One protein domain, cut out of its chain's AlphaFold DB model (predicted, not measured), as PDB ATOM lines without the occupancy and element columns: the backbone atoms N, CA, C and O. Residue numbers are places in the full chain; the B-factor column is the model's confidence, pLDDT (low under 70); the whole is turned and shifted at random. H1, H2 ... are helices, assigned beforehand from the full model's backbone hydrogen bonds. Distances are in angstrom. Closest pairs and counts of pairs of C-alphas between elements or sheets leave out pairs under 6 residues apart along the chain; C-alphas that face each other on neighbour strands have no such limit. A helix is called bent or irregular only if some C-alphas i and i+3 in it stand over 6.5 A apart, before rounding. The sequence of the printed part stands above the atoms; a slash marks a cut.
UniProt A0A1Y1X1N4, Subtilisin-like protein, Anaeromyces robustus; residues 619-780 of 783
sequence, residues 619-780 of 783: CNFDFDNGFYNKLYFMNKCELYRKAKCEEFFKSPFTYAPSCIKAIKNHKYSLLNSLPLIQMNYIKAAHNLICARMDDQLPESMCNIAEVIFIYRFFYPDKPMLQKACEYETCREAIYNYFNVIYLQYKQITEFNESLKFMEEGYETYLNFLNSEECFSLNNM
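AT A GLANCE: This is residues 619 to 780 of the 783 residues of the protein "Subtilisin-like protein" of Anaeromyces robustus (UniProt A0A1Y1X1N4). A long helical hairpin, H9 and H10, has H6 beside H9 on the side away from H10, and these three longest helices alternate in direction. H1 and H7 come to the last residues of H6, H8 and H11 gather at the end of the hairpin away from its turn, and the short helices H3, H4 and H5 form a loose arm at one end of the longest axis. The printed part has 162 residues with eleven named helices, H1 to H11 in order, and no named strand; its class is all helix. It is compact, with a radius of gyration of the C-alphas of 17.0 A, and spans 52 by 44 by 31 A.

IN THESE COORDINATES: After residues 619 to 629, H1 is residues 630 to 642, 18.4 A long, beginning with C-alpha 630 at (35.564, 9.054, 32.716). Short helices follow: H2, residues 645 to 650; H3, 652 to 655; H4, 659 to 662; and H5, 669 to 672. H6 is residues 676 to 689, 20.1 A long. H7 is residues 703 to 711 and H8 is 718 to 725. H9, the longest, is residues 728 to 749, 31.0 A, starting at (47.100, 23.043, 42.337). H10 is residues 753 to 769, 25.5 A, and irregular: C-alphas 754 and 757 are 7.4 A apart. H11, residues 772 to 778, ends with C-alpha 778 at (45.624, 23.847, 48.790).

HOW THE PARTS SIT: H1, with residues 633 to 637 alone, only just touches H6, with 3 pairs of C-alphas within 8 A, closest Phe 633 and Ile 689 at 6.8 A. H2 is close to H6 but not clearly touching, C-alphas 649 and 683 being closest at 7.5 A. H3 is close to H4 but not clearly touching, closest C-alphas 653 and 660 at 6.6 A. H5 is only just apart from H6, at 8.4 A. H6 touches H9 at a shallow tilt of 31 degrees, opposite ways, closest C-alphas Leu 688 and Ala 733 at 4.7 A. H7 touches H8, C-alphas 704 and 720 being closest at 7.1 A. H9 and H10 form a hairpin at a shallow tilt of 22 degrees, closest C-alphas Tyr 742 and Glu 759 at 5.7 A. H8 touches H11, closest C-alphas Cys 725 and Cys 774 at 5.3 A. Every O i to N i+4 pair is within hydrogen-bond range in H1, H2, H6, H7, H8 and H9; H10 has 10 of 13, H11 has 1 of 3 but 3 of 4 O i to N i+3 pairs, and H3, H4 and H5 are too short for an i+4 pair.

THE WHOLE: The two C-alphas farthest apart, Asn 665 and Met 780, are 54.8 A apart. The printed part has no cut, and the link from H6 to H7, residues 690 to 702, is long. Mean pLDDT of the printed part is 79.3; 32 residues are under 70, among them 622 to 627 and 664 to 678.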
ATOM      1  N   CYS A 619      46.345  14.591  19.182       80.06
ATOM      2  CA  CYS A 619      46.265  15.823  19.961       80.06
ATOM      3  C   CYS A 619      44.932  16.553  19.789       80.06
ATOM      4  O   CYS A 619      44.628  17.445  20.585       80.06
ATOM      5  N   ASN A 620      44.141  16.179  18.781       76.50
ATOM      6  CA  ASN A 620      42.787  16.668  18.591       76.50
ATOM      7  C   ASN A 620      41.797  15.749  19.323       76.50
ATOM      8  O   ASN A 620      41.704  14.558  19.013       76.50
ATOM      9  N   PHE A 621      41.059  16.270  20.307       72.81
ATOM     10  CA  PHE A 621      39.980  15.504  20.927       72.81
ATOM     11  C   PHE A 621      38.720  15.777  20.126       72.81
ATOM     12  O   PHE A 621      38.247  16.909  20.070       72.81
ATOM     13  N   ASP A 622      38.186  14.739  19.493       66.44
ATOM     14  CA  ASP A 622      36.912  14.863  18.805       66.44
ATOM     15  C   ASP A 622      35.773  14.871  19.836       66.44
ATOM     16  O   ASP A 622      35.561  13.893  20.569       66.44
ATOM     17  N   PHE A 623      35.090  16.012  19.934       65.19
ATOM     18  CA  PHE A 623      33.962  16.244  20.833       65.19
ATOM     19  C   PHE A 623      32.633  16.188  20.063       65.19
ATOM     20  O   PHE A 623      31.805  17.097  20.158       65.19
ATOM     21  N   ASP A 624      32.408  15.130  19.293       59.22
ATOM     22  CA  ASP A 624      31.094  14.780  18.754       59.22
ATOM     23  C   ASP A 624      29.959  14.737  19.808       59.22
ATOM     24  O   ASP A 624      30.159  14.766  21.021       59.22
ATOM     25  N   ASN A 625      28.700  14.686  19.365       54.78
ATOM     26  CA  ASN A 625      27.504  14.720  20.230       54.78
ATOM     27  C   ASN A 625      27.256  13.427  21.053       54.78
ATOM     28  O   ASN A 625      26.110  13.082  21.344       54.78
ATOM     29  N   GLY A 626      28.307  12.690  21.413       59.84
ATOM     30  CA  GLY A 626      28.233  11.446  22.181       59.84
ATOM     31  C   GLY A 626      28.222  11.647  23.702       59.84
ATOM     32  O   GLY A 626      28.705  12.649  24.225       59.84
ATOM     33  N   PHE A 627      27.706  10.652  24.433       62.62
ATOM     34  CA  PHE A 627      27.863  10.561  25.888       62.62
ATOM     35  C   PHE A 627      29.263  10.023  26.223       62.62
ATOM     36  O   PHE A 627      29.532   8.830  26.065       62.62
ATOM     37  N   TYR A 628      30.156  10.897  26.683       75.62
ATOM     38  CA  TYR A 628      31.498  10.528  27.141       75.62
ATOM     39  C   TYR A 628      31.482  10.036  28.590       75.62
ATOM     40  O   TYR A 628      30.679  10.494  29.399       75.62
ATOM     41  N   ASN A 629      32.391   9.123  28.936       78.50
ATOM     42  CA  ASN A 629      32.584   8.653  30.310       78.50
ATOM     43  C   ASN A 629      34.015   8.938  30.790       78.50
ATOM     44  O   ASN A 629      34.910   9.219  29.991       78.50
ATOM     45  N   LYS A 630      34.248   8.833  32.101       79.44
ATOM     46  CA  LYS A 630      35.564   9.054  32.716       79.44
ATOM     47  C   LYS A 630      36.696   8.260  32.047       79.44
ATOM     48  O   LYS A 630      37.767   8.810  31.804       79.44
ATOM     49  N   LEU A 631      36.455   6.993  31.699       82.06
ATOM     50  CA  LEU A 631      37.463   6.126  31.077       82.06
ATOM     51  C   LEU A 631      37.889   6.629  29.687       82.06
ATOM     52  O   LEU A 631      39.071   6.583  29.352       82.06
ATOM     53  N   TYR A 632      36.952   7.158  28.897       84.19
ATOM     54  CA  TYR A 632      37.251   7.787  27.609       84.19
ATOM     55  C   TYR A 632      38.224   8.962  27.771       84.19
ATOM     56  O   TYR A 632      39.249   9.012  27.087       84.19
ATOM     57  N   PHE A 633      37.940   9.875  28.705       83.06
ATOM     58  CA  PHE A 633      38.791  11.042  28.954       83.06
ATOM     59  C   PHE A 633      40.167  10.657  29.492       83.06
ATOM     60  O   PHE A 633      41.168  11.226  29.060       83.06
ATOM     61  N   MET A 634      40.241   9.647  30.362       81.50
ATOM     62  CA  MET A 634      41.512   9.121  30.859       81.50
ATOM     63  C   MET A 634      42.385   8.573  29.725       81.50
ATOM     64  O   MET A 634      43.544   8.974  29.609       81.50
ATOM     65  N   ASN A 635      41.821   7.744  28.840       84.12
ATOM     66  CA  ASN A 635      42.547   7.189  27.693       84.12
ATOM     67  C   ASN A 635      43.022   8.291  26.736       84.12
ATOM     68  O   ASN A 635      44.172   8.293  26.301       84.12
ATOM     69  N   LYS A 636      42.157   9.264  26.421       85.81
ATOM     70  CA  LYS A 636      42.532  10.405  25.571       85.81
ATOM     71  C   LYS A 636      43.621  11.255  26.211       85.81
ATOM     72  O   LYS A 636      44.543  11.672  25.519       85.81
ATOM     73  N   CYS A 637      43.564  11.457  27.523       85.38
ATOM     74  CA  CYS A 637      44.583  12.208  28.230       85.38
ATOM     75  C   CYS A 637      45.944  11.501  28.256       85.38
ATOM     76  O   CYS A 637      46.984  12.139  28.081       85.38
ATOM     77  N   GLU A 638      45.963  10.183  28.454       84.19
ATOM     78  CA  GLU A 638      47.200   9.402  28.382       84.19
ATOM     79  C   GLU A 638      47.867   9.564  27.012       84.19
ATOM     80  O   GLU A 638      49.058   9.872  26.925       84.19
ATOM     81  N   LEU A 639      47.075   9.451  25.945       84.06
ATOM     82  CA  LEU A 639      47.533   9.636  24.573       84.06
ATOM     83  C   LEU A 639      48.009  11.076  24.305       84.06
ATOM     84  O   LEU A 639      49.079  11.259  23.729       84.06
ATOM     85  N   TYR A 640      47.277  12.082  24.793       86.12
ATOM     86  CA  TYR A 640      47.634  13.504  24.702       86.12
ATOM     87  C   TYR A 640      48.998  13.808  25.329       86.12
ATOM     88  O   TYR A 640      49.842  14.482  24.734       86.12
ATOM     89  N   ARG A 641      49.246  13.271  26.529       82.31
ATOM     90  CA  ARG A 641      50.531  13.429  27.220       82.31
ATOM     91  C   ARG A 641      51.646  12.666  26.510       82.31
ATOM     92  O   ARG A 641      52.731  13.210  26.325       82.31
ATOM     93  N   LYS A 642      51.384  11.426  26.081       82.94
ATOM     94  CA  LYS A 642      52.368  10.573  25.395       82.94
ATOM     95  C   LYS A 642      52.845  11.184  24.077       82.94
ATOM     96  O   LYS A 642      54.034  11.121  23.781       82.94
ATOM     97  N   ALA A 643      51.941  11.803  23.322       80.94
ATOM     98  CA  ALA A 643      52.250  12.464  22.057       80.94
ATOM     99  C   ALA A 643      52.868  13.867  22.220       80.94
ATOM    100  O   ALA A 643      53.067  14.562  21.228       80.94
ATOM    101  N   LYS A 644      53.183  14.301  23.454       83.81
ATOM    102  CA  LYS A 644      53.758  15.626  23.756       83.81
ATOM    103  C   LYS A 644      52.966  16.781  23.127       83.81
ATOM    104  O   LYS A 644      53.535  17.791  22.708       83.81
ATOM    105  N   CYS A 645      51.640  16.655  23.094       83.94
ATOM    106  CA  CYS A 645      50.753  17.590  22.406       83.94
ATOM    107  C   CYS A 645      50.892  19.038  22.897       83.94
ATOM    108  O   CYS A 645      50.750  19.976  22.119       83.94
ATOM    109  N   GLU A 646      51.219  19.245  24.174       79.88
ATOM    110  CA  GLU A 646      51.479  20.585  24.703       79.88
ATOM    111  C   GLU A 646      52.705  21.259  24.079       79.88
ATOM    112  O   GLU A 646      52.688  22.474  23.862       79.88
ATOM    113  N   GLU A 647      53.772  20.498  23.817       84.69
ATOM    114  CA  GLU A 647      54.964  21.004  23.133       84.69
ATOM    115  C   GLU A 647      54.632  21.302  21.667       84.69
ATOM    116  O   GLU A 647      54.942  22.391  21.178       84.69
ATOM    117  N   PHE A 648      53.894  20.395  21.013       85.06
ATOM    118  CA  PHE A 648      53.387  20.583  19.654       85.06
ATOM    119  C   PHE A 648      52.586  21.884  19.518       85.06
ATOM    120  O   PHE A 648      52.943  22.738  18.716       85.06
ATOM    121  N   PHE A 649      51.571  22.118  20.356       78.56
ATOM    122  CA  PHE A 649      50.767  23.347  20.281       78.56
ATOM    123  C   PHE A 649      51.550  24.624  20.625       78.56
ATOM    124  O   PHE A 649      51.159  25.709  20.196       78.56
ATOM    125  N   LYS A 650      52.639  24.543  21.403       80.88
ATOM    126  CA  LYS A 650      53.506  25.704  21.685       80.88
ATOM    127  C   LYS A 650      54.337  26.109  20.469       80.88
ATOM    128  O   LYS A 650      54.665  27.285  20.324       80.88
ATOM    129  N   SER A 651      54.728  25.159  19.628       83.06
ATOM    130  CA  SER A 651      55.595  25.416  18.476       83.06
ATOM    131  C   SER A 651      55.262  24.466  17.321       83.06
ATOM    132  O   SER A 651      56.108  23.667  16.927       83.06
ATOM    133  N   PRO A 652      54.046  24.545  16.743       80.00
ATOM    134  CA  PRO A 652      53.551  23.538  15.801       80.00
ATOM    135  C   PRO A 652      54.446  23.414  14.570       80.00
ATOM    136  O   PRO A 652      54.731  22.317  14.113       80.00
ATOM    137  N   PHE A 653      54.992  24.534  14.101       85.44
ATOM    138  CA  PHE A 653      55.885  24.583  12.946       85.44
ATOM    139  C   PHE A 653      57.308  24.075  13.213       85.44
ATOM    140  O   PHE A 653      58.081  23.911  12.277       85.44
ATOM    141  N   THR A 654      57.676  23.824  14.470       87.44
ATOM    142  CA  THR A 654      58.908  23.089  14.793       87.44
ATOM    143  C   THR A 654      58.733  21.594  14.540       87.44
ATOM    144  O   THR A 654      59.690  20.931  14.156       87.44
ATOM    145  N   TYR A 655      57.517  21.075  14.731       85.38
ATOM    146  CA  TYR A 655      57.191  19.657  14.572       85.38
ATOM    147  C   TYR A 655      56.588  19.327  13.203       85.38
ATOM    148  O   TYR A 655      56.760  18.209  12.732       85.38
ATOM    149  N   ALA A 656      55.925  20.296  12.571       87.62
ATOM    150  CA  ALA A 656      55.378  20.207  11.222       87.62
ATOM    151  C   ALA A 656      55.820  21.417  10.366       87.62
ATOM    152  O   ALA A 656      55.021  22.319  10.073       87.62
ATOM    153  N   PRO A 657      57.124  21.524  10.041       87.75
ATOM    154  CA  PRO A 657      57.683  22.658   9.305       87.75
ATOM    155  C   PRO A 657      57.118  22.815   7.886       87.75
ATOM    156  O   PRO A 657      56.997  23.949   7.406       87.75
ATOM    157  N   SER A 658      56.728  21.726   7.220       86.25
ATOM    158  CA  SER A 658      56.180  21.766   5.858       86.25
ATOM    159  C   SER A 658      54.848  22.518   5.804       86.25
ATOM    160  O   SER A 658      54.556  23.233   4.838       86.25
ATOM    161  N   CYS A 659      54.090  22.495   6.902       85.75
ATOM    162  CA  CYS A 659      52.810  23.187   7.011       85.75
ATOM    163  C   CYS A 659      52.895  24.718   6.906       85.75
ATOM    164  O   CYS A 659      51.898  25.345   6.551       85.75
ATOM    165  N   ILE A 660      54.058  25.345   7.147       83.25
ATOM    166  CA  ILE A 660      54.233  26.804   6.975       83.25
ATOM    167  C   ILE A 660      53.899  27.228   5.537       83.25
ATOM    168  O   ILE A 660      53.333  28.300   5.307       83.25
ATOM    169  N   LYS A 661      54.284  26.398   4.561       79.00
ATOM    170  CA  LYS A 661      54.064  26.661   3.137       79.00
ATOM    171  C   LYS A 661      52.669  26.204   2.700       79.00
ATOM    172  O   LYS A 661      51.979  26.988   2.054       79.00
ATOM    173  N   ALA A 662      52.231  25.022   3.142       79.25
ATOM    174  CA  ALA A 662      50.938  24.423   2.781       79.25
ATOM    175  C   ALA A 662      49.721  25.297   3.169       79.25
ATOM    176  O   ALA A 662      48.754  25.436   2.420       79.25
ATOM    177  N   ILE A 663      49.788  25.974   4.325       74.06
ATOM    178  CA  ILE A 663      48.719  26.845   4.856       74.06
ATOM    179  C   ILE A 663      48.312  27.979   3.900       74.06
ATOM    180  O   ILE A 663      47.182  28.467   3.986       74.06
ATOM    181  N   LYS A 664      49.205  28.412   2.999       67.56
ATOM    182  CA  LYS A 664      48.908  29.477   2.027       67.56
ATOM    183  C   LYS A 664      47.889  29.048   0.968       67.56
ATOM    184  O   LYS A 664      47.163  29.908   0.475       67.56
ATOM    185  N   ASN A 665      47.820  27.751   0.672       61.84
ATOM    186  CA  ASN A 665      47.020  27.196  -0.419       61.84
ATOM    187  C   ASN A 665      45.836  26.352   0.095       61.84
ATOM    188  O   ASN A 665      44.779  26.349  -0.534       61.84
ATOM    189  N   HIS A 666      45.953  25.716   1.272       61.16
ATOM    190  CA  HIS A 666      44.927  24.814   1.813       61.16
ATOM    191  C   HIS A 666      44.581  25.060   3.299       61.16
ATOM    192  O   HIS A 666      45.389  25.496   4.125       61.16
ATOM    193  N   LYS A 667      43.319  24.786   3.664       58.97
ATOM    194  CA  LYS A 667      42.776  24.976   5.023       58.97
ATOM    195  C   LYS A 667      42.860  23.677   5.837       58.97
ATOM    196  O   LYS A 667      41.951  22.858   5.774       58.97
ATOM    197  N   TYR A 668      43.920  23.501   6.627       62.88
ATOM    198  CA  TYR A 668      44.089  22.337   7.513       62.88
ATOM    199  C   TYR A 668      43.345  22.503   8.841       62.88
ATOM    200  O   TYR A 668      43.492  23.524   9.508       62.88
ATOM    201  N   SER A 669      42.580  21.502   9.277       58.06
ATOM    202  CA  SER A 669      41.754  21.596  10.492       58.06
ATOM    203  C   SER A 669      42.578  21.803  11.770       58.06
ATOM    204  O   SER A 669      42.246  22.691  12.552       58.06
ATOM    205  N   LEU A 670      43.680  21.064  11.947       63.38
ATOM    206  CA  LEU A 670      44.512  21.109  13.161       63.38
ATOM    207  C   LEU A 670      45.282  22.433  13.340       63.38
ATOM    208  O   LEU A 670      45.548  22.831  14.471       63.38
ATOM    209  N   LEU A 671      45.628  23.117  12.242       66.62
ATOM    210  CA  LEU A 671      46.467  24.329  12.260       66.62
ATOM    211  C   LEU A 671      45.755  25.610  11.803       66.62
ATOM    212  O   LEU A 671      46.195  26.700  12.149       66.62
ATOM    213  N   ASN A 672      44.685  25.503  11.013       55.56
ATOM    214  CA  ASN A 672      44.142  26.615  10.225       55.56
ATOM    215  C   ASN A 672      42.658  26.917  10.517       55.56
ATOM    216  O   ASN A 672      42.119  27.877   9.972       55.56
ATOM    217  N   SER A 673      41.965  26.136  11.357       49.09
ATOM    218  CA  SER A 673      40.525  26.351  11.605       49.09
ATOM    219  C   SER A 673      40.194  27.287  12.771       49.09
ATOM    220  O   SER A 673      39.026  27.617  12.957       49.09
ATOM    221  N   LEU A 674      41.188  27.755  13.532       53.09
ATOM    222  CA  LEU A 674      40.948  28.398  14.821       53.09
ATOM    223  C   LEU A 674      41.810  29.665  14.953       53.09
ATOM    224  O   LEU A 674      43.037  29.551  14.909       53.09
ATOM    225  N   PRO A 675      41.235  30.873  15.143       62.94
ATOM    226  CA  PRO A 675      41.996  32.045  15.586       62.94
ATOM    227  C   PRO A 675      42.899  31.676  16.775       62.94
ATOM    228  O   PRO A 675      42.572  30.749  17.513       62.94
ATOM    229  N   LEU A 676      43.996  32.405  17.030       65.00
ATOM    230  CA  LEU A 676      44.898  32.149  18.177       65.00
ATOM    231  C   LEU A 676      44.129  31.873  19.489       65.00
ATOM    232  O   LEU A 676      44.499  31.009  20.279       65.00
ATOM    233  N   ILE A 677      43.011  32.575  19.672       64.44
ATOM    234  CA  ILE A 677      42.062  32.430  20.781       64.44
ATOM    235  C   ILE A 677      41.447  31.024  20.849       64.44
ATOM    236  O   ILE A 677      41.372  30.432  21.918       64.44
ATOM    237  N   GLN A 678      41.051  30.452  19.720       68.06
ATOM    238  CA  GLN A 678      40.398  29.154  19.650       68.06
ATOM    239  C   GLN A 678      41.411  27.987  19.726       68.06
ATOM    240  O   GLN A 678      41.093  26.960  20.320       68.06
ATOM    241  N   MET A 679      42.666  28.163  19.279       70.81
ATOM    242  CA  MET A 679      43.756  27.225  19.626       70.81
ATOM    243  C   MET A 679      44.065  27.240  21.128       70.81
ATOM    244  O   MET A 679      44.222  26.187  21.748       70.81
ATOM    245  N   ASN A 680      44.112  28.430  21.735       76.69
ATOM    246  CA  ASN A 680      44.277  28.565  23.183       76.69
ATOM    247  C   ASN A 680      43.110  27.920  23.940       76.69
ATOM    248  O   ASN A 680      43.335  27.320  24.987       76.69
ATOM    249  N   TYR A 681      41.892  27.991  23.395       79.75
ATOM    250  CA  TYR A 681      40.713  27.345  23.967       79.75
ATOM    251  C   TYR A 681      40.836  25.821  23.938       79.75
ATOM    252  O   TYR A 681      40.698  25.195  24.984       79.75
ATOM    253  N   ILE A 682      41.154  25.224  22.782       77.69
ATOM    254  CA  ILE A 682      41.348  23.768  22.665       77.69
ATOM    255  C   ILE A 682      42.435  23.291  23.624       77.69
ATOM    256  O   ILE A 682      42.237  22.330  24.366       77.69
ATOM    257  N   LYS A 683      43.565  24.001  23.670       81.50
ATOM    258  CA  LYS A 683      44.654  23.692  24.594       81.50
ATOM    259  C   LYS A 683      44.200  23.763  26.053       81.50
ATOM    260  O   LYS A 683      44.459  22.836  26.812       81.50
ATOM    261  N   ALA A 684      43.519  24.835  26.451       85.25
ATOM    262  CA  ALA A 684      43.043  24.990  27.821       85.25
ATOM    263  C   ALA A 684      41.990  23.930  28.188       85.25
ATOM    264  O   ALA A 684      42.018  23.397  29.293       85.25
ATOM    265  N   ALA A 685      41.115  23.569  27.245       85.56
ATOM    266  CA  ALA A 685      40.122  22.515  27.405       85.56
ATOM    267  C   ALA A 685      40.767  21.134  27.598       85.56
ATOM    268  O   ALA A 685      40.439  20.431  28.552       85.56
ATOM    269  N   HIS A 686      41.722  20.760  26.740       87.00
ATOM    270  CA  HIS A 686      42.439  19.488  26.864       87.00
ATOM    271  C   HIS A 686      43.257  19.434  28.155       87.00
ATOM    272  O   HIS A 686      43.209  18.426  28.856       87.00
ATOM    273  N   ASN A 687      43.928  20.530  28.525       87.75
ATOM    274  CA  ASN A 687      44.687  20.621  29.772       87.75
ATOM    275  C   ASN A 687      43.789  20.496  31.010       87.75
ATOM    276  O   ASN A 687      44.192  19.861  31.979       87.75
ATOM    277  N   LEU A 688      42.570  21.043  30.973       89.06
ATOM    278  CA  LEU A 688      41.579  20.874  32.035       89.06
ATOM    279  C   LEU A 688      41.111  19.419  32.160       89.06
ATOM    280  O   LEU A 688      41.118  18.873  33.261       89.06
ATOM    281  N   ILE A 689      40.770  18.763  31.048       87.19
ATOM    282  CA  ILE A 689      40.427  17.327  31.036       87.19
ATOM    283  C   ILE A 689      41.592  16.493  31.578       87.19
ATOM    284  O   ILE A 689      41.394  15.540  32.328       87.19
ATOM    285  N   CYS A 690      42.814  16.879  31.225       88.12
ATOM    286  CA  CYS A 690      44.040  16.254  31.679       88.12
ATOM    287  C   CYS A 690      44.535  16.716  33.051       88.12
ATOM    288  O   CYS A 690      45.607  16.278  33.468       88.12
ATOM    289  N   ALA A 691      43.828  17.573  33.780       89.06
ATOM    290  CA  ALA A 691      44.293  18.001  35.091       89.06
ATOM    291  C   ALA A 691      44.122  16.863  36.106       89.06
ATOM    292  O   ALA A 691      43.087  16.194  36.136       89.06
ATOM    293  N   ARG A 692      45.144  16.624  36.929       85.50
ATOM    294  CA  ARG A 692      45.122  15.602  37.984       85.50
ATOM    295  C   ARG A 692      44.682  16.206  39.306       85.50
ATOM    296  O   ARG A 692      44.842  17.395  39.515       85.50
ATOM    297  N   MET A 693      44.116  15.396  40.193       84.69
ATOM    298  CA  MET A 693      43.961  15.814  41.594       84.69
ATOM    299  C   MET A 693      45.233  15.467  42.369       84.69
ATOM    300  O   MET A 693      45.760  16.286  43.100       84.69
ATOM    301  N   ASP A 694      45.781  14.279  42.133       79.88
ATOM    302  CA  ASP A 694      47.029  13.822  42.735       79.88
ATOM    303  C   ASP A 694      47.967  13.327  41.631       79.88
ATOM    304  O   ASP A 694      47.649  12.376  40.908       79.88
ATOM    305  N   ASP A 695      49.120  13.979  41.492       68.19
ATOM    306  CA  ASP A 695      50.109  13.664  40.462       68.19
ATOM    307  C   ASP A 695      50.784  12.301  40.663       68.19
ATOM    308  O   ASP A 695      51.301  11.734  39.694       68.19
ATOM    309  N   GLN A 696      50.736  11.740  41.876       74.94
ATOM    310  CA  GLN A 696      51.264  10.408  42.182       74.94
ATOM    311  C   GLN A 696      50.318   9.284  41.754       74.94
ATOM    312  O   GLN A 696      50.758   8.148  41.558       74.94
ATOM    313  N   LEU A 697      49.029   9.583  41.572       72.69
ATOM    314  CA  LEU A 697      48.023   8.605  41.175       72.69
ATOM    315  C   LEU A 697      47.749   8.696  39.666       72.69
ATOM    316  O   LEU A 697      47.200   9.695  39.191       72.69
ATOM    317  N   PRO A 698      48.059   7.644  38.884       63.00
ATOM    318  CA  PRO A 698      47.885   7.683  37.435       63.00
ATOM    319  C   PRO A 698      46.419   7.851  37.001       63.00
ATOM    320  O   PRO A 698      46.177   8.408  35.930       63.00
ATOM    321  N   GLU A 699      45.467   7.443  37.850       67.56
ATOM    322  CA  GLU A 699      44.018   7.461  37.595       67.56
ATOM    323  C   GLU A 699      43.280   8.702  38.139       67.56
ATOM    324  O   GLU A 699      42.046   8.766  38.099       67.56
ATOM    325  N   SER A 700      43.999   9.696  38.671       78.50
ATOM    326  CA  SER A 700      43.369  10.902  39.212       78.50
ATOM    327  C   SER A 700      43.045  11.903  38.090       78.50
ATOM    328  O   SER A 700      43.874  12.188  37.226       78.50
ATOM    329  N   MET A 701      41.818  12.427  38.082       83.06
ATOM    330  CA  MET A 701      41.349  13.435  37.124       83.06
ATOM    331  C   MET A 701      40.566  14.506  37.875       83.06
ATOM    332  O   MET A 701      39.871  14.198  38.844       83.06
ATOM    333  N   CYS A 702      40.651  15.751  37.420       86.44
ATOM    334  CA  CYS A 702      39.859  16.846  37.946       86.44
ATOM    335  C   CYS A 702      38.362  16.547  37.788       86.44
ATOM    336  O   CYS A 702      37.828  16.536  36.680       86.44
ATOM    337  N   ASN A 703      37.662  16.350  38.908       81.50
ATOM    338  CA  ASN A 703      36.226  16.051  38.889       81.50
ATOM    339  C   ASN A 703      35.394  17.166  38.225       81.50
ATOM    340  O   ASN A 703      34.359  16.891  37.626       81.50
ATOM    341  N   ILE A 704      35.833  18.426  38.311       82.25
ATOM    342  CA  ILE A 704      35.133  19.556  37.682       82.25
ATOM    343  C   ILE A 704      35.246  19.502  36.157       82.25
ATOM    344  O   ILE A 704      34.281  19.839  35.474       82.25
ATOM    345  N   ALA A 705      36.373  19.029  35.619       77.25
ATOM    346  CA  ALA A 705      36.536  18.848  34.181       77.25
ATOM    347  C   ALA A 705      35.505  17.852  33.631       77.25
ATOM    348  O   ALA A 705      34.832  18.139  32.645       77.25
ATOM    349  N   GLU A 706      35.308  16.721  34.317       74.94
ATOM    350  CA  GLU A 706      34.282  15.738  33.951       74.94
ATOM    351  C   GLU A 706      32.893  16.383  33.859       74.94
ATOM    352  O   GLU A 706      32.187  16.212  32.868       74.94
ATOM    353  N   VAL A 707      32.522  17.182  34.862       77.19
ATOM    354  CA  VAL A 707      31.204  17.823  34.911       77.19
ATOM    355  C   VAL A 707      31.032  18.858  33.794       77.19
ATOM    356  O   VAL A 707      30.002  18.862  33.121       77.19
ATOM    357  N   ILE A 708      32.034  19.704  33.550       78.94
ATOM    358  CA  ILE A 708      31.977  20.741  32.509       78.94
ATOM    359  C   ILE A 708      31.825  20.113  31.114       78.94
ATOM    360  O   ILE A 708      30.958  20.526  30.342       78.94
ATOM    361  N   PHE A 709      32.617  19.085  30.793       75.69
ATOM    362  CA  PHE A 709      32.648  18.508  29.444       75.69
ATOM    363  C   PHE A 709      31.548  17.472  29.176       75.69
ATOM    364  O   PHE A 709      31.081  17.387  28.039       75.69
ATOM    365  N   ILE A 710      31.089  16.721  30.187       70.75
ATOM    366  CA  ILE A 710      29.961  15.784  30.027       70.75
ATOM    367  C   ILE A 710      28.635  16.537  29.934       70.75
ATOM    368  O   ILE A 710      27.813  16.221  29.075       70.75
ATOM    369  N   TYR A 711      28.410  17.533  30.795       67.94
ATOM    370  CA  TYR A 711      27.096  18.171  30.890       67.94
ATOM    371  C   TYR A 711      26.936  19.405  29.994       67.94
ATOM    372  O   TYR A 711      25.802  19.858  29.854       67.94
ATOM    373  N   ARG A 712      28.021  19.910  29.369       60.16
ATOM    374  CA  ARG A 712      28.148  21.031  28.392       60.16
ATOM    375  C   ARG A 712      27.505  22.386  28.758       60.16
ATOM    376  O   ARG A 712      27.910  23.405  28.213       60.16
ATOM    377  N   PHE A 713      26.545  22.421  29.677       57.66
ATOM    378  CA  PHE A 713      25.733  23.571  30.084       57.66
ATOM    379  C   PHE A 713      25.843  23.864  31.588       57.66
ATOM    380  O   PHE A 713      25.051  24.631  32.133       57.66
ATOM    381  N   PHE A 714      26.783  23.221  32.283       66.00
ATOM    382  CA  PHE A 714      26.900  23.327  33.733       66.00
ATOM    383  C   PHE A 714      27.873  24.443  34.138       66.00
ATOM    384  O   PHE A 714      29.055  24.390  33.801       66.00
ATOM    385  N   TYR A 715      27.382  25.424  34.900       71.38
ATOM    386  CA  TYR A 715      28.207  26.442  35.554       71.38
ATOM    387  C   TYR A 715      28.631  25.940  36.936       71.38
ATOM    388  O   TYR A 715      27.750  25.599  37.733       71.38
ATOM    389  N   PRO A 716      29.936  25.880  37.254       76.75
ATOM    390  CA  PRO A 716      30.369  25.426  38.565       76.75
ATOM    391  C   PRO A 716      29.956  26.438  39.638       76.75
ATOM    392  O   PRO A 716      30.094  27.652  39.473       76.75
ATOM    393  N   ASP A 717      29.451  25.928  40.756       81.50
ATOM    394  CA  ASP A 717      29.174  26.743  41.930       81.50
ATOM    395  C   ASP A 717      30.440  26.942  42.786       81.50
ATOM    396  O   ASP A 717      31.492  26.325  42.569       81.50
ATOM    397  N   LYS A 718      30.354  27.847  43.770       80.50
ATOM    398  CA  LYS A 718      31.479  28.154  44.667       80.50
ATOM    399  C   LYS A 718      31.997  26.905  45.415       80.50
ATOM    400  O   LYS A 718      33.214  26.734  45.434       80.50
ATOM    401  N   PRO A 719      31.149  26.020  45.984       84.81
ATOM    402  CA  PRO A 719      31.603  24.774  46.613       84.81
ATOM    403  C   PRO A 719      32.404  23.856  45.686       84.81
ATOM    404  O   PRO A 719      33.423  23.300  46.097       84.81
ATOM    405  N   MET A 720      31.981  23.698  44.429       81.56
ATOM    406  CA  MET A 720      32.742  22.905  43.469       81.56
ATOM    407  C   MET A 720      34.100  23.547  43.200       81.56
ATOM    408  O   MET A 720      35.110  22.861  43.326       81.56
ATOM    409  N   LEU A 721      34.157  24.853  42.921       85.19
ATOM    410  CA  LEU A 721      35.432  25.553  42.706       85.19
ATOM    411  C   LEU A 721      36.357  25.473  43.932       85.19
ATOM    412  O   LEU A 721      37.549  25.242  43.758       85.19
ATOM    413  N   GLN A 722      35.822  25.569  45.155       87.31
ATOM    414  CA  GLN A 722      36.579  25.361  46.399       87.31
ATOM    415  C   GLN A 722      37.236  23.978  46.443       87.31
ATOM    416  O   GLN A 722      38.410  23.870  46.784       87.31
ATOM    417  N   LYS A 723      36.523  22.931  46.018       83.69
ATOM    418  CA  LYS A 723      37.075  21.573  45.953       83.69
ATOM    419  C   LYS A 723      38.185  21.429  44.908       83.69
ATOM    420  O   LYS A 723      39.092  20.628  45.093       83.69
ATOM    421  N   ALA A 724      38.141  22.175  43.805       83.19
ATOM    422  CA  ALA A 724      39.269  22.205  42.872       83.19
ATOM    423  C   ALA A 724      40.461  23.011  43.399       83.19
ATOM    424  O   ALA A 724      41.590  22.670  43.067       83.19
ATOM    425  N   CYS A 725      40.230  24.036  44.226       88.62
ATOM    426  CA  CYS A 725      41.292  24.810  44.875       88.62
ATOM    427  C   CYS A 725      42.170  23.971  45.817       88.62
ATOM    428  O   CYS A 725      43.302  24.363  46.087       88.62
ATOM    429  N   GLU A 726      41.674  22.822  46.289       86.69
ATOM    430  CA  GLU A 726      42.442  21.844  47.072       86.69
ATOM    431  C   GLU A 726      43.609  21.215  46.291       86.69
ATOM    432  O   GLU A 726      44.488  20.627  46.915       86.69
ATOM    433  N   TYR A 727      43.616  21.314  44.953       87.56
ATOM    434  CA  TYR A 727      44.619  20.697  44.085       87.56
ATOM    435  C   TYR A 727      45.146  21.714  43.068       87.56
ATOM    436  O   TYR A 727      44.405  22.228  42.225       87.56
ATOM    437  N   GLU A 728      46.447  21.988  43.122       86.44
ATOM    438  CA  GLU A 728      47.100  23.043  42.337       86.44
ATOM    439  C   GLU A 728      46.864  22.919  40.825       86.44
ATOM    440  O   GLU A 728      46.389  23.860  40.184       86.44
ATOM    441  N   THR A 729      47.106  21.735  40.268       87.38
ATOM    442  CA  THR A 729      46.941  21.425  38.839       87.38
ATOM    443  C   THR A 729      45.491  21.571  38.369       87.38
ATOM    444  O   THR A 729      45.241  22.088  37.278       87.38
ATOM    445  N   CYS A 730      44.513  21.176  39.193       89.31
ATOM    446  CA  CYS A 730      43.088  21.381  38.916       89.31
ATOM    447  C   CYS A 730      42.741  22.870  38.864       89.31
ATOM    448  O   CYS A 730      42.130  23.328  37.899       89.31
ATOM    449  N   ARG A 731      43.137  23.629  39.892       90.50
ATOM    450  CA  ARG A 731      42.883  25.071  39.977       90.50
ATOM    451  C   ARG A 731      43.458  25.805  38.768       90.50
ATOM    452  O   ARG A 731      42.748  26.582  38.134       90.50
ATOM    453  N   GLU A 732      44.722  25.552  38.437       90.31
ATOM    454  CA  GLU A 732      45.408  26.215  37.324       90.31
ATOM    455  C   GLU A 732      44.772  25.903  35.972       90.31
ATOM    456  O   GLU A 732      44.576  26.803  35.152       90.31
ATOM    457  N   ALA A 733      44.410  24.644  35.726       90.44
ATOM    458  CA  ALA A 733      43.795  24.266  34.462       90.44
ATOM    459  C   ALA A 733      42.384  24.861  34.304       90.44
ATOM    460  O   ALA A 733      42.044  25.342  33.222       90.44
ATOM    461  N   ILE A 734      41.591  24.910  35.384       90.12
ATOM    462  CA  ILE A 734      40.272  25.565  35.392       90.12
ATOM    463  C   ILE A 734      40.416  27.067  35.150       90.12
ATOM    464  O   ILE A 734      39.682  27.635  34.342       90.12
ATOM    465  N   TYR A 735      41.373  27.706  35.826       91.75
ATOM    466  CA  TYR A 735      41.649  29.126  35.647       91.75
ATOM    467  C   TYR A 735      41.998  29.439  34.190       91.75
ATOM    468  O   TYR A 735      41.391  30.314  33.576       91.75
ATOM    469  N   ASN A 736      42.926  28.680  33.604       90.44
ATOM    470  CA  ASN A 736      43.333  28.858  32.213       90.44
ATOM    471  C   ASN A 736      42.165  28.651  31.238       90.44
ATOM    472  O   ASN A 736      42.023  29.427  30.293       90.44
ATOM    473  N   TYR A 737      41.306  27.656  31.481       90.31
ATOM    474  CA  TYR A 737      40.106  27.408  30.681       90.31
ATOM    475  C   TYR A 737      39.133  28.592  30.714       90.31
ATOM    476  O   TYR A 737      38.797  29.140  29.661       90.31
ATOM    477  N   PHE A 738      38.738  29.054  31.905       89.94
ATOM    478  CA  PHE A 738      37.828  30.195  32.020       89.94
ATOM    479  C   PHE A 738      38.446  31.504  31.538       89.94
ATOM    480  O   PHE A 738      37.725  32.341  31.008       89.94
ATOM    481  N   ASN A 739      39.764  31.675  31.650       90.94
ATOM    482  CA  ASN A 739      40.438  32.886  31.196       90.94
ATOM    483  C   ASN A 739      40.349  33.037  29.672       90.94
ATOM    484  O   ASN A 739      40.063  34.125  29.177       90.94
ATOM    485  N   VAL A 740      40.525  31.950  28.913       87.38
ATOM    486  CA  VAL A 740      40.367  32.006  27.450       87.38
ATOM    487  C   VAL A 740      38.921  32.329  27.065       87.38
ATOM    488  O   VAL A 740      38.700  33.168  26.192       87.38
ATOM    489  N   ILE A 741      37.942  31.721  27.740       85.62
ATOM    490  CA  ILE A 741      36.517  31.980  27.488       85.62
ATOM    491  C   ILE A 741      36.156  33.427  27.840       85.62
ATOM    492  O   ILE A 741      35.513  34.104  27.044       85.62
ATOM    493  N   TYR A 742      36.608  33.926  28.991       88.00
ATOM    494  CA  TYR A 742      36.415  35.313  29.410       88.00
ATOM    495  C   TYR A 742      36.953  36.290  28.360       88.00
ATOM    496  O   TYR A 742      36.220  37.169  27.914       88.00
ATOM    497  N   LEU A 743      38.194  36.098  27.897       85.56
ATOM    498  CA  LEU A 743      38.795  36.949  26.866       85.56
ATOM    499  C   LEU A 743      38.022  36.899  25.541       85.56
ATOM    500  O   LEU A 743      37.907  37.921  24.866       85.56
ATOM    501  N   GLN A 744      37.469  35.739  25.179       82.88
ATOM    502  CA  GLN A 744      36.627  35.594  23.994       82.88
ATOM    503  C   GLN A 744      35.294  36.340  24.144       82.88
ATOM    504  O   GLN A 744      34.911  37.085  23.245       82.88
ATOM    505  N   TYR A 745      34.593  36.181  25.271       80.44
ATOM    506  CA  TYR A 745      33.328  36.879  25.516       80.44
ATOM    507  C   TYR A 745      33.521  38.387  25.641       80.44
ATOM    508  O   TYR A 745      32.731  39.119  25.061       80.44
ATOM    509  N   LYS A 746      34.607  38.843  26.269       82.88
ATOM    510  CA  LYS A 746      34.974  40.262  26.365       82.88
ATOM    511  C   LYS A 746      35.133  40.941  25.001       82.88
ATOM    512  O   LYS A 746      34.759  42.092  24.838       82.88
ATOM    513  N   GLN A 747      35.663  40.231  24.000       79.38
ATOM    514  CA  GLN A 747      35.740  40.751  22.627       79.38
ATOM    515  C   GLN A 747      34.371  40.786  21.924       79.38
ATOM    516  O   GLN A 747      34.151  41.611  21.044       79.38
ATOM    517  N   ILE A 748      33.448  39.888  22.285       77.06
ATOM    518  CA  ILE A 748      32.112  39.788  21.672       77.06
ATOM    519  C   ILE A 748      31.131  40.790  22.299       77.06
ATOM    520  O   ILE A 748      30.289  41.352  21.595       77.06
ATOM    521  N   THR A 749      31.217  41.027  23.611       75.38
ATOM    522  CA  THR A 749      30.325  41.924  24.363       75.38
ATOM    523  C   THR A 749      30.483  43.391  23.973       75.38
ATOM    524  O   THR A 749      29.524  44.143  24.125       75.38
ATOM    525  N   GLU A 750      31.603  43.776  23.347       69.31
ATOM    526  CA  GLU A 750      31.763  45.078  22.673       69.31
ATOM    527  C   GLU A 750      30.711  45.317  21.570       69.31
ATOM    528  O   GLU A 750      30.393  46.464  21.259       69.31
ATOM    529  N   PHE A 751      30.127  44.249  21.009       69.88
ATOM    530  CA  PHE A 751      29.161  44.305  19.905       69.88
ATOM    531  C   PHE A 751      27.791  43.690  20.243       69.88
ATOM    532  O   PHE A 751      26.858  43.801  19.445       69.88
ATOM    533  N   ASN A 752      27.642  43.038  21.403       75.81
ATOM    534  CA  ASN A 752      26.386  42.428  21.839       75.81
ATOM    535  C   ASN A 752      26.239  42.421  23.373       75.81
ATOM    536  O   ASN A 752      26.691  41.500  24.057       75.81
ATOM    537  N   GLU A 753      25.522  43.414  23.906       79.38
ATOM    538  CA  GLU A 753      25.294  43.581  25.352       79.38
ATOM    539  C   GLU A 753      24.544  42.414  26.012       79.38
ATOM    540  O   GLU A 753      24.698  42.192  27.214       79.38
ATOM    541  N   SER A 754      23.769  41.623  25.258       78.00
ATOM    542  CA  SER A 754      22.999  40.504  25.827       78.00
ATOM    543  C   SER A 754      23.872  39.383  26.409       78.00
ATOM    544  O   SER A 754      23.387  38.576  27.200       78.00
ATOM    545  N   LEU A 755      25.164  39.350  26.063       80.12
ATOM    546  CA  LEU A 755      26.128  38.358  26.543       80.12
ATOM    547  C   LEU A 755      26.974  38.844  27.729       80.12
ATOM    548  O   LEU A 755      27.801  38.088  28.231       80.12
ATOM    549  N   LYS A 756      26.758  40.068  28.223       82.50
ATOM    550  CA  LYS A 756      27.564  40.667  29.298       82.50
ATOM    551  C   LYS A 756      27.510  39.896  30.621       82.50
ATOM    552  O   LYS A 756      28.519  39.767  31.304       82.50
ATOM    553  N   PHE A 757      26.366  39.288  30.933       81.00
ATOM    554  CA  PHE A 757      26.218  38.419  32.105       81.00
ATOM    555  C   PHE A 757      27.199  37.227  32.095       81.00
ATOM    556  O   PHE A 757      27.677  36.809  33.146       81.00
ATOM    557  N   MET A 758      27.533  36.696  30.911       80.19
ATOM    558  CA  MET A 758      28.503  35.604  30.769       80.19
ATOM    559  C   MET A 758      29.916  36.069  31.115       80.19
ATOM    560  O   MET A 758      30.629  35.388  31.846       80.19
ATOM    561  N   GLU A 759      30.306  37.240  30.607       84.19
ATOM    562  CA  GLU A 759      31.594  37.868  30.909       84.19
ATOM    563  C   GLU A 759      31.759  38.097  32.420       84.19
ATOM    564  O   GLU A 759      32.744  37.636  32.997       84.19
ATOM    565  N   GLU A 760      30.768  38.718  33.067       85.19
ATOM    566  CA  GLU A 760      30.767  38.998  34.513       85.19
ATOM    567  C   GLU A 760      30.821  37.707  35.355       85.19
ATOM    568  O   GLU A 760      31.510  37.636  36.380       85.19
ATOM    569  N   GLY A 761      30.130  36.652  34.908       85.62
ATOM    570  CA  GLY A 761      30.172  35.334  35.538       85.62
ATOM    571  C   GLY A 761      31.568  34.708  35.496       85.62
ATOM    572  O   GLY A 761      32.093  34.297  36.534       85.62
ATOM    573  N   TYR A 762      32.207  34.681  34.321       88.50
ATOM    574  CA  TYR A 762      33.568  34.149  34.186       88.50
ATOM    575  C   TYR A 762      34.601  34.995  34.937       88.50
ATOM    576  O   TYR A 762      35.482  34.432  35.586       88.50
ATOM    577  N   GLU A 763      34.471  36.323  34.925       89.25
ATOM    578  CA  GLU A 763      35.322  37.225  35.709       89.25
ATOM    579  C   GLU A 763      35.230  36.923  37.212       89.25
ATOM    580  O   GLU A 763      36.247  36.850  37.906       89.25
ATOM    581  N   THR A 764      34.022  36.654  37.714       89.62
ATOM    582  CA  THR A 764      33.801  36.259  39.112       89.62
ATOM    583  C   THR A 764      34.540  34.963  39.460       89.62
ATOM    584  O   THR A 764      35.182  34.883  40.511       89.62
ATOM    585  N   TYR A 765      34.503  33.955  38.581       90.00
ATOM    586  CA  TYR A 765      35.229  32.699  38.796       90.00
ATOM    587  C   TYR A 765      36.744  32.886  38.784       90.00
ATOM    588  O   TYR A 765      37.427  32.343  39.650       90.00
ATOM    589  N   LEU A 766      37.269  33.681  37.848       91.56
ATOM    590  CA  LEU A 766      38.698  33.989  37.769       91.56
ATOM    591  C   LEU A 766      39.188  34.711  39.028       91.56
ATOM    592  O   LEU A 766      40.217  34.332  39.590       91.56
ATOM    593  N   ASN A 767      38.424  35.689  39.517       92.31
ATOM    594  CA  ASN A 767      38.730  36.407  40.755       92.31
ATOM    595  C   ASN A 767      38.743  35.475  41.970       92.31
ATOM    596  O   ASN A 767      39.635  35.573  42.813       92.31
ATOM    597  N   PHE A 768      37.788  34.547  42.057       92.38
ATOM    598  CA  PHE A 768      37.763  33.564  43.137       92.38
ATOM    599  C   PHE A 768      38.954  32.596  43.066       92.38
ATOM    600  O   PHE A 768      39.627  32.392  44.077       92.38
ATOM    601  N   LEU A 769      39.261  32.041  41.891       90.88
ATOM    602  CA  LEU A 769      40.375  31.102  41.701       90.88
ATOM    603  C   LEU A 769      41.749  31.731  42.000       90.88
ATOM    604  O   LEU A 769      42.660  31.018  42.410       90.88
ATOM    605  N   ASN A 770      41.876  33.055  41.859       91.00
ATOM    606  CA  ASN A 770      43.070  33.828  42.221       91.00
ATOM    607  C   ASN A 770      43.038  34.430  43.638       91.00
ATOM    608  O   ASN A 770      43.949  35.171  44.013       91.00
ATOM    609  N   SER A 771      42.003  34.167  44.434       92.00
ATOM    610  CA  SER A 771      41.884  34.739  45.779       92.00
ATOM    611  C   SER A 771      42.734  33.988  46.807       92.00
ATOM    612  O   SER A 771      42.887  32.768  46.724       92.00
ATOM    613  N   GLU A 772      43.219  34.693  47.838       87.31
ATOM    614  CA  GLU A 772      43.880  34.061  48.996       87.31
ATOM    615  C   GLU A 772      42.998  32.979  49.643       87.31
ATOM    616  O   GLU A 772      43.516  31.964  50.109       87.31
ATOM    617  N   GLU A 773      41.667  33.155  49.601       89.81
ATOM    618  CA  GLU A 773      40.683  32.155  50.040       89.81
ATOM    619  C   GLU A 773      40.913  30.814  49.319       89.81
ATOM    620  O   GLU A 773      41.087  29.793  49.980       89.81
ATOM    621  N   CYS A 774      41.003  30.811  47.986       88.81
ATOM    622  CA  CYS A 774      41.257  29.606  47.190       88.81
ATOM    623  C   CYS A 774      42.673  29.043  47.418       88.81
ATOM    624  O   CYS A 774      42.826  27.844  47.648       88.81
ATOM    625  N   PHE A 775      43.714  29.886  47.427       87.50
ATOM    626  CA  PHE A 775      45.096  29.430  47.655       87.50
ATOM    627  C   PHE A 775      45.291  28.757  49.023       87.50
ATOM    628  O   PHE A 775      46.049  27.793  49.131       87.50
ATOM    629  N   SER A 776      44.597  29.232  50.061       85.38
ATOM    630  CA  SER A 776      44.705  28.680  51.417       85.38
ATOM    631  C   SER A 776      44.190  27.240  51.544       85.38
ATOM    632  O   SER A 776      44.675  26.500  52.400       85.38
ATOM    633  N   LEU A 777      43.266  26.820  50.669       83.56
ATOM    634  CA  LEU A 777      42.679  25.476  50.675       83.56
ATOM    635  C   LEU A 777      43.660  24.404  50.183       83.56
ATOM    636  O   LEU A 777      43.668  23.301  50.722       83.56
ATOM    637  N   ASN A 778      44.545  24.738  49.238       72.56
ATOM    638  CA  ASN A 778      45.624  23.847  48.790       72.56
ATOM    639  C   ASN A 778      46.571  23.475  49.954       72.56
ATOM    640  O   ASN A 778      46.963  22.325  50.129       72.56
ATOM    641  N   ASN A 779      46.876  24.445  50.823       59.81
ATOM    642  CA  ASN A 779      47.793  24.261  51.955       59.81
ATOM    643  C   ASN A 779      47.218  23.403  53.099       59.81
ATOM    644  O   ASN A 779      47.975  23.001  53.981       59.81
ATOM    645  N   MET A 780      45.910  23.116  53.117       58.28
ATOM    646  CA  MET A 780      45.300  22.266  54.150       58.28
ATOM    647  C   MET A 780      45.524  20.764  53.915       58.28
ATOM    648  O   MET A 780      45.470  20.010  54.879       58.28
TER     649      MET A 780